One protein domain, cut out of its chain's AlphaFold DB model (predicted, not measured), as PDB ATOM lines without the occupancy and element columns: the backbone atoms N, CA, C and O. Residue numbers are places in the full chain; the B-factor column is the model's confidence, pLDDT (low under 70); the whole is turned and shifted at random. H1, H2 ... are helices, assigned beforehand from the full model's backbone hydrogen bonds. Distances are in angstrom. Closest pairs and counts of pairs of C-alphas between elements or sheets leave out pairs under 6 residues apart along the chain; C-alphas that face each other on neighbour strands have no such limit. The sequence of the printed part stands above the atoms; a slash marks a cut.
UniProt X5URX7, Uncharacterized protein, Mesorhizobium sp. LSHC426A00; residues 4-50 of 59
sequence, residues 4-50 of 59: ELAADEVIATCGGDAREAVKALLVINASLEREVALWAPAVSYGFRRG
ATOM      1  N   GLU A   4      -6.830 -43.139   4.803       96.44
ATOM      2  CA  GLU A   4      -5.612 -42.719   5.499       96.44
ATOM      3  C   GLU A   4      -5.779 -41.278   5.987       96.44
ATOM      4  O   GLU A   4      -5.674 -41.011   7.181       96.44
ATOM      5  N   LEU A   5      -6.201 -40.373   5.096       96.81
ATOM      6  CA  LEU A   5      -6.453 -38.975   5.458       96.81
ATOM      7  C   LEU A   5      -7.531 -38.839   6.547       96.81
ATOM      8  O   LEU A   5      -7.364 -38.080   7.497       96.81
ATOM      9  N   ALA A   6      -8.628 -39.591   6.436       95.56
ATOM     10  CA  ALA A   6      -9.692 -39.557   7.437       95.56
ATOM     11  C   ALA A   6      -9.227 -40.094   8.804       95.56
ATOM     12  O   ALA A   6      -9.635 -39.574   9.843       95.56
ATOM     13  N   ALA A   7      -8.382 -41.129   8.821       95.81
ATOM     14  CA  ALA A   7      -7.806 -41.648  10.057       95.81
ATOM     15  C   ALA A   7      -6.868 -40.617  10.700       95.81
ATOM     16  O   ALA A   7      -6.997 -40.349  11.896       95.81
ATOM     17  N   ASP A   8      -5.995 -39.995   9.906       97.00
ATOM     18  CA  ASP A   8      -5.071 -38.956  10.366       97.00
ATOM     19  C   ASP A   8      -5.811 -37.750  10.956       97.00
ATOM     20  O   ASP A   8      -5.447 -37.259  12.026       97.00
ATOM     21  N   GLU A   9      -6.893 -37.304  10.313       96.00
ATOM     22  CA  GLU A   9      -7.739 -36.223  10.823       96.00
ATOM     23  C   GLU A   9      -8.347 -36.574  12.184       96.00
ATOM     24  O   GLU A   9      -8.232 -35.797  13.135       96.00
ATOM     25  N   VAL A  10      -8.951 -37.759  12.324       96.44
ATOM     26  CA  VAL A  10      -9.562 -38.177  13.596       96.44
ATOM     27  C   VAL A  10      -8.499 -38.310  14.690       96.44
ATOM     28  O   VAL A  10      -8.696 -37.803  15.796       96.44
ATOM     29  N   ILE A  11      -7.347 -38.911  14.389       97.62
ATOM     30  CA  ILE A  11      -6.226 -39.025  15.332       97.62
ATOM     31  C   ILE A  11      -5.745 -37.633  15.768       97.62
ATOM     32  O   ILE A  11      -5.549 -37.404  16.965       97.62
ATOM     33  N   ALA A  12      -5.627 -36.679  14.842       97.69
ATOM     34  CA  ALA A  12      -5.252 -35.303  15.154       97.69
ATOM     35  C   ALA A  12      -6.271 -34.616  16.082       97.69
ATOM     36  O   ALA A  12      -5.869 -33.938  17.030       97.69
ATOM     37  N   THR A  13      -7.579 -34.837  15.890       96.88
ATOM     38  CA  THR A  13      -8.609 -34.298  16.804       96.88
ATOM     39  C   THR A  13      -8.538 -34.884  18.216       96.88
ATOM     40  O   THR A  13      -8.923 -34.219  19.176       96.88
ATOM     41  N   CYS A  14      -7.986 -36.092  18.368       97.12
ATOM     42  CA  CYS A  14      -7.735 -36.738  19.658       97.12
ATOM     43  C   CYS A  14      -6.339 -36.436  20.228       97.12
ATOM     44  O   CYS A  14      -5.837 -37.176  21.072       97.12
ATOM     45  N   GLY A  15      -5.687 -35.360  19.772       96.38
ATOM     46  CA  GLY A  15      -4.371 -34.952  20.269       96.38
ATOM     47  C   GLY A  15      -3.234 -35.884  19.847       96.38
ATOM     48  O   GLY A  15      -2.200 -35.923  20.509       96.38
ATOM     49  N   GLY A  16      -3.422 -36.652  18.772       97.19
ATOM     50  CA  GLY A  16      -2.452 -37.636  18.295       97.19
ATOM     51  C   GLY A  16      -2.559 -39.005  18.972       97.19
ATOM     52  O   GLY A  16      -1.799 -39.908  18.624       97.19
ATOM     53  N   ASP A  17      -3.486 -39.196  19.916       97.62
ATOM     54  CA  ASP A  17      -3.687 -40.493  20.562       97.62
ATOM     55  C   ASP A  17      -4.627 -41.378  19.731       97.62
ATOM     56  O   ASP A  17      -5.857 -41.273  19.781       97.62
ATOM     57  N   ALA A  18      -4.029 -42.307  18.984       97.38
ATOM     58  CA  ALA A  18      -4.767 -43.273  18.180       97.38
ATOM     59  C   ALA A  18      -5.693 -44.178  19.015       97.38
ATOM     60  O   ALA A  18      -6.741 -44.609  18.530       97.38
ATOM     61  N   ARG A  19      -5.356 -44.471  20.277       97.94
ATOM     62  CA  ARG A  19      -6.210 -45.287  21.151       97.94
ATOM     63  C   ARG A  19      -7.454 -44.512  21.571       97.94
ATOM     64  O   ARG A  19      -8.532 -45.106  21.605       97.94
ATOM     65  N   GLU A  20      -7.327 -43.222  21.872       97.94
ATOM     66  CA  GLU A  20      -8.489 -42.374  22.171       97.94
ATOM     67  C   GLU A  20      -9.365 -42.143  20.936       97.94
ATOM     68  O   GLU A  20     -10.588 -42.250  21.036       97.94
ATOM     69  N   ALA A  21      -8.766 -41.969  19.755       98.06
ATOM     70  CA  ALA A  21      -9.497 -41.918  18.487       98.06
ATOM     71  C   ALA A  21     -10.346 -43.177  18.247       98.06
ATOM     72  O   ALA A  21     -11.536 -43.090  17.937       98.06
ATOM     73  N   VAL A  22      -9.772 -44.365  18.464       98.00
ATOM     74  CA  VAL A  22     -10.504 -45.634  18.332       98.00
ATOM     75  C   VAL A  22     -11.625 -45.748  19.367       98.00
ATOM     76  O   VAL A  22     -12.720 -46.192  19.026       98.00
ATOM     77  N   LYS A  23     -11.407 -45.328  20.619       98.00
ATOM     78  CA  LYS A  23     -12.474 -45.324  21.636       98.00
ATOM     79  C   LYS A  23     -13.629 -44.405  21.240       98.00
ATOM     80  O   LYS A  23     -14.782 -44.823  21.340       98.00
ATOM     81  N   ALA A  24     -13.333 -43.194  20.767       96.31
ATOM     82  CA  ALA A  24     -14.346 -42.255  20.294       96.31
ATOM     83  C   ALA A  24     -15.152 -42.847  19.128       96.31
ATOM     84  O   ALA A  24     -16.384 -42.819  19.148       96.31
ATOM     85  N   LEU A  25     -14.469 -43.473  18.165       95.94
ATOM     86  CA  LEU A  25     -15.111 -44.155  17.044       95.94
ATOM     87  C   LEU A  25     -16.023 -45.300  17.506       95.94
ATOM     88  O   LEU A  25     -17.142 -45.418  17.017       95.94
ATOM     89  N   LEU A  26     -15.586 -46.121  18.465       97.94
ATOM     90  CA  LEU A  26     -16.396 -47.215  19.010       97.94
ATOM     91  C   LEU A  26     -17.659 -46.709  19.719       97.94
ATOM     92  O   LEU A  26     -18.722 -47.305  19.558       97.94
ATOM     93  N   VAL A  27     -17.567 -45.604  20.466       97.88
ATOM     94  CA  VAL A  27     -18.733 -44.971  21.109       97.88
ATOM     95  C   VAL A  27     -19.733 -44.481  20.061       97.88
ATOM     96  O   VAL A  27     -20.927 -44.757  20.175       97.88
ATOM     97  N   ILE A  28     -19.250 -43.799  19.018       97.00
ATOM     98  CA  ILE A  28     -20.091 -43.326  17.911       97.00
ATOM     99  C   ILE A  28     -20.730 -44.513  17.185       97.00
ATOM    100  O   ILE A  28     -21.935 -44.503  16.939       97.00
ATOM    101  N   ASN A  29     -19.955 -45.560  16.898       97.38
ATOM    102  CA  ASN A  29     -20.459 -46.749  16.224       97.38
ATOM    103  C   ASN A  29     -21.553 -47.447  17.046       97.38
ATOM    104  O   ASN A  29     -22.613 -47.749  16.511       97.38
ATOM    105  N   ALA A  30     -21.361 -47.609  18.357       97.81
ATOM    106  CA  ALA A  30     -22.387 -48.169  19.237       97.81
ATOM    107  C   ALA A  30     -23.677 -47.320  19.253       97.81
ATOM    108  O   ALA A  30     -24.782 -47.863  19.308       97.81
ATOM    109  N   SER A  31     -23.558 -45.989  19.172       96.69
ATOM    110  CA  SER A  31     -24.716 -45.095  19.041       96.69
ATOM    111  C   SER A  31     -25.445 -45.302  17.711       96.69
ATOM    112  O   SER A  31     -26.667 -45.448  17.701       96.69
ATOM    113  N   LEU A  32     -24.707 -45.381  16.601       96.88
ATOM    114  CA  LEU A  32     -25.269 -45.626  15.270       96.88
ATOM    115  C   LEU A  32     -25.949 -46.995  15.188       96.88
ATOM    116  O   LEU A  32     -27.061 -47.100  14.675       96.88
ATOM    117  N   GLU A  33     -25.333 -48.039  15.739       96.25
ATOM    118  CA  GLU A  33     -25.928 -49.375  15.828       96.25
ATOM    119  C   GLU A  33     -27.244 -49.348  16.614       96.25
ATOM    120  O   GLU A  33     -28.231 -49.966  16.203       96.25
ATOM    121  N   ARG A  34     -27.296 -48.581  17.711       95.75
ATOM    122  CA  ARG A  34     -28.519 -48.392  18.498       95.75
ATOM    123  C   ARG A  34     -29.600 -47.671  17.702       95.75
ATOM    124  O   ARG A  34     -30.750 -48.101  17.730       95.75
ATOM    125  N   GLU A  35     -29.253 -46.601  16.994       94.75
ATOM    126  CA  GLU A  35     -30.190 -45.888  16.127       94.75
ATOM    127  C   GLU A  35     -30.722 -46.809  15.029       94.75
ATOM    128  O   GLU A  35     -31.934 -46.958  14.887       94.75
ATOM    129  N   VAL A  36     -29.849 -47.519  14.315       92.75
ATOM    130  CA  VAL A  36     -30.246 -48.494  13.291       92.75
ATOM    131  C   VAL A  36     -31.192 -49.549  13.868       92.75
ATOM    132  O   VAL A  36     -32.210 -49.859  13.247       92.75
ATOM    133  N   ALA A  37     -30.918 -50.067  15.068       89.94
ATOM    134  CA  ALA A  37     -31.792 -51.026  15.740       89.94
ATOM    135  C   ALA A  37     -33.166 -50.438  16.109       89.94
ATOM    136  O   ALA A  37     -34.162 -51.160  16.056       89.94
ATOM    137  N   LEU A  38     -33.247 -49.145  16.440       89.31
ATOM    138  CA  LEU A  38     -34.515 -48.449  16.689       89.31
ATOM    139  C   LEU A  38     -35.348 -48.293  15.409       89.31
ATOM    140  O   LEU A  38     -36.572 -48.410  15.458       89.31
ATOM    141  N   TRP A  39     -34.703 -48.066  14.263       85.44
ATOM    142  CA  TRP A  39     -35.385 -47.900  12.976       85.44
ATOM    143  C   TRP A  39     -35.686 -49.228  12.268       85.44
ATOM    144  O   TRP A  39     -36.631 -49.301  11.483       85.44
ATOM    145  N   ALA A  40     -34.942 -50.300  12.550       79.38
ATOM    146  CA  ALA A  40     -35.111 -51.600  11.897       79.38
ATOM    147  C   ALA A  40     -36.546 -52.185  11.968       79.38
ATOM    148  O   ALA A  40     -36.988 -52.766  10.973       79.38
ATOM    149  N   PRO A  41     -37.319 -52.023  13.063       72.62
ATOM    150  CA  PRO A  41     -38.727 -52.422  13.120       72.62
ATOM    151  C   PRO A  41     -39.664 -51.538  12.282       72.62
ATOM    152  O   PRO A  41     -40.709 -52.014  11.841       72.62
ATOM    153  N   ALA A  42     -39.305 -50.268  12.060       69.38
ATOM    154  CA  ALA A  42     -40.096 -49.304  11.287       69.38
ATOM    155  C   ALA A  42     -39.957 -49.503   9.767       69.38
ATOM    156  O   ALA A  42     -40.785 -49.035   8.983       69.38
ATOM    157  N   VAL A  43     -38.935 -50.243   9.331       71.56
ATOM    158  CA  VAL A  43     -38.782 -50.661   7.939       71.56
ATOM    159  C   VAL A  43     -39.793 -51.774   7.641       71.56
ATOM    160  O   VAL A  43     -39.704 -52.880   8.175       71.56
ATOM    161  N   SER A  44     -40.775 -51.482   6.780       60.81
ATOM    162  CA  SER A  44     -41.886 -52.399   6.487       60.81
ATOM    163  C   SER A  44     -41.416 -53.812   6.097       60.81
ATOM    164  O   SER A  44     -40.411 -54.005   5.405       60.81
ATOM    165  N   TYR A  45     -42.191 -54.832   6.478       56.50
ATOM    166  CA  TYR A  45     -41.934 -56.237   6.125       56.50
ATOM    167  C   TYR A  45     -41.793 -56.460   4.600       56.50
ATOM    168  O   TYR A  45     -41.065 -57.348   4.156       56.50
ATOM    169  N   GLY A  46     -42.443 -55.614   3.787       60.78
ATOM    170  CA  GLY A  46     -42.324 -55.605   2.326       60.78
ATOM    171  C   GLY A  46     -40.954 -55.142   1.816       60.78
ATOM    172  O   GLY A  46     -40.427 -55.736   0.873       60.78
ATOM    173  N   PHE A  47     -40.329 -54.160   2.472       63.78
ATOM    174  CA  PHE A  47     -38.971 -53.706   2.148       63.78
ATOM    175  C   PHE A  47     -37.926 -54.788   2.467       63.78
ATOM    176  O   PHE A  47     -37.043 -55.054   1.652       63.78
ATOM    177  N   ARG A  48     -38.094 -55.517   3.584       58.62
ATOM    178  CA  ARG A  48     -37.210 -56.635   3.983       58.62
ATOM    179  C   ARG A  48     -37.203 -57.803   2.985       58.62
ATOM    180  O   ARG A  48     -36.200 -58.499   2.868       58.62
ATOM    181  N   ARG A  49     -38.297 -58.026   2.245       60.41
ATOM    182  CA  ARG A  49     -38.433 -59.127   1.266       60.41
ATOM    183  C   ARG A  49     -38.147 -58.734  -0.188       60.41
ATOM    184  O   ARG A  49     -37.940 -59.617  -1.019       60.41
ATOM    185  N   GLY A  50     -38.136 -57.439  -0.508       57.09
ATOM    186  CA  GLY A  50     -37.941 -56.927  -1.870       57.09
ATOM    187  C   GLY A  50     -36.493 -56.963  -2.376       57.09
ATOM    188  O   GLY A  50     -36.276 -56.984  -3.586       57.09
TER     189      GLY A  50
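AT A GLANCE: This is residues 4 to 50 of the 59 residues of an uncharacterized protein of Mesorhizobium sp. LSHC426A00 (UniProt X5URX7). One long straight helix, H2, makes the length of this domain, and a shorter helix, H1, meets its first end at about a right angle, as an L. A tight link beyond the other end of H2 leads to the small helix H3, which touches neither H1 nor H2; H1 and H3 lie at the two ends of an open bracket. The printed part has 47 residues with three named helices, in the order H1, H2, H3, and no named strand; the class is all helix. The whole is extended, with a radius of gyration of the C-alphas of 16.1 A, and a rod in outline, spanning 46 by 19 by 11 A.

IN THESE COORDINATES: H1 is residues 4 to 13, 14.4 A from first to last C-alpha, and begins with C-alpha 4 at (-5.612, -42.719, 5.499). H2 is residues 18 to 39, 31.4 A long, with C-alpha 18 at (-4.767, -43.273, 18.180). H3 is residues 45 to 50, 9.0 A long, ending with C-alpha 50 at (-37.941, -56.927, -1.870).

HOW THE PARTS SIT: H1 and H2 touch, about perpendicular at 78 degrees. Their closest C-alphas are those of Ile 11 and Ala 18, 5.3 A apart, and H2 touches H1 with residues 18 to 21 alone. Residues 26 to 39 of H2 stand free, and so do residues 41 to 47, of which 45 to 47 belong to H3. H3 is apart from H1 and from H2. In H1, H2 and H3 every O i to N i+4 pair is within hydrogen-bond range.

THE WHOLE: The two C-alphas farthest apart are those of Gly 15 and Gly 46, 46.8 A. The printed part has no cut, and both links, H1 to H2 and H2 to H3, are tight. The mean pLDDT of the printed part is 88.7; residue 42 and residues 44 to 50 are under 70, and H3 has a mean of 60.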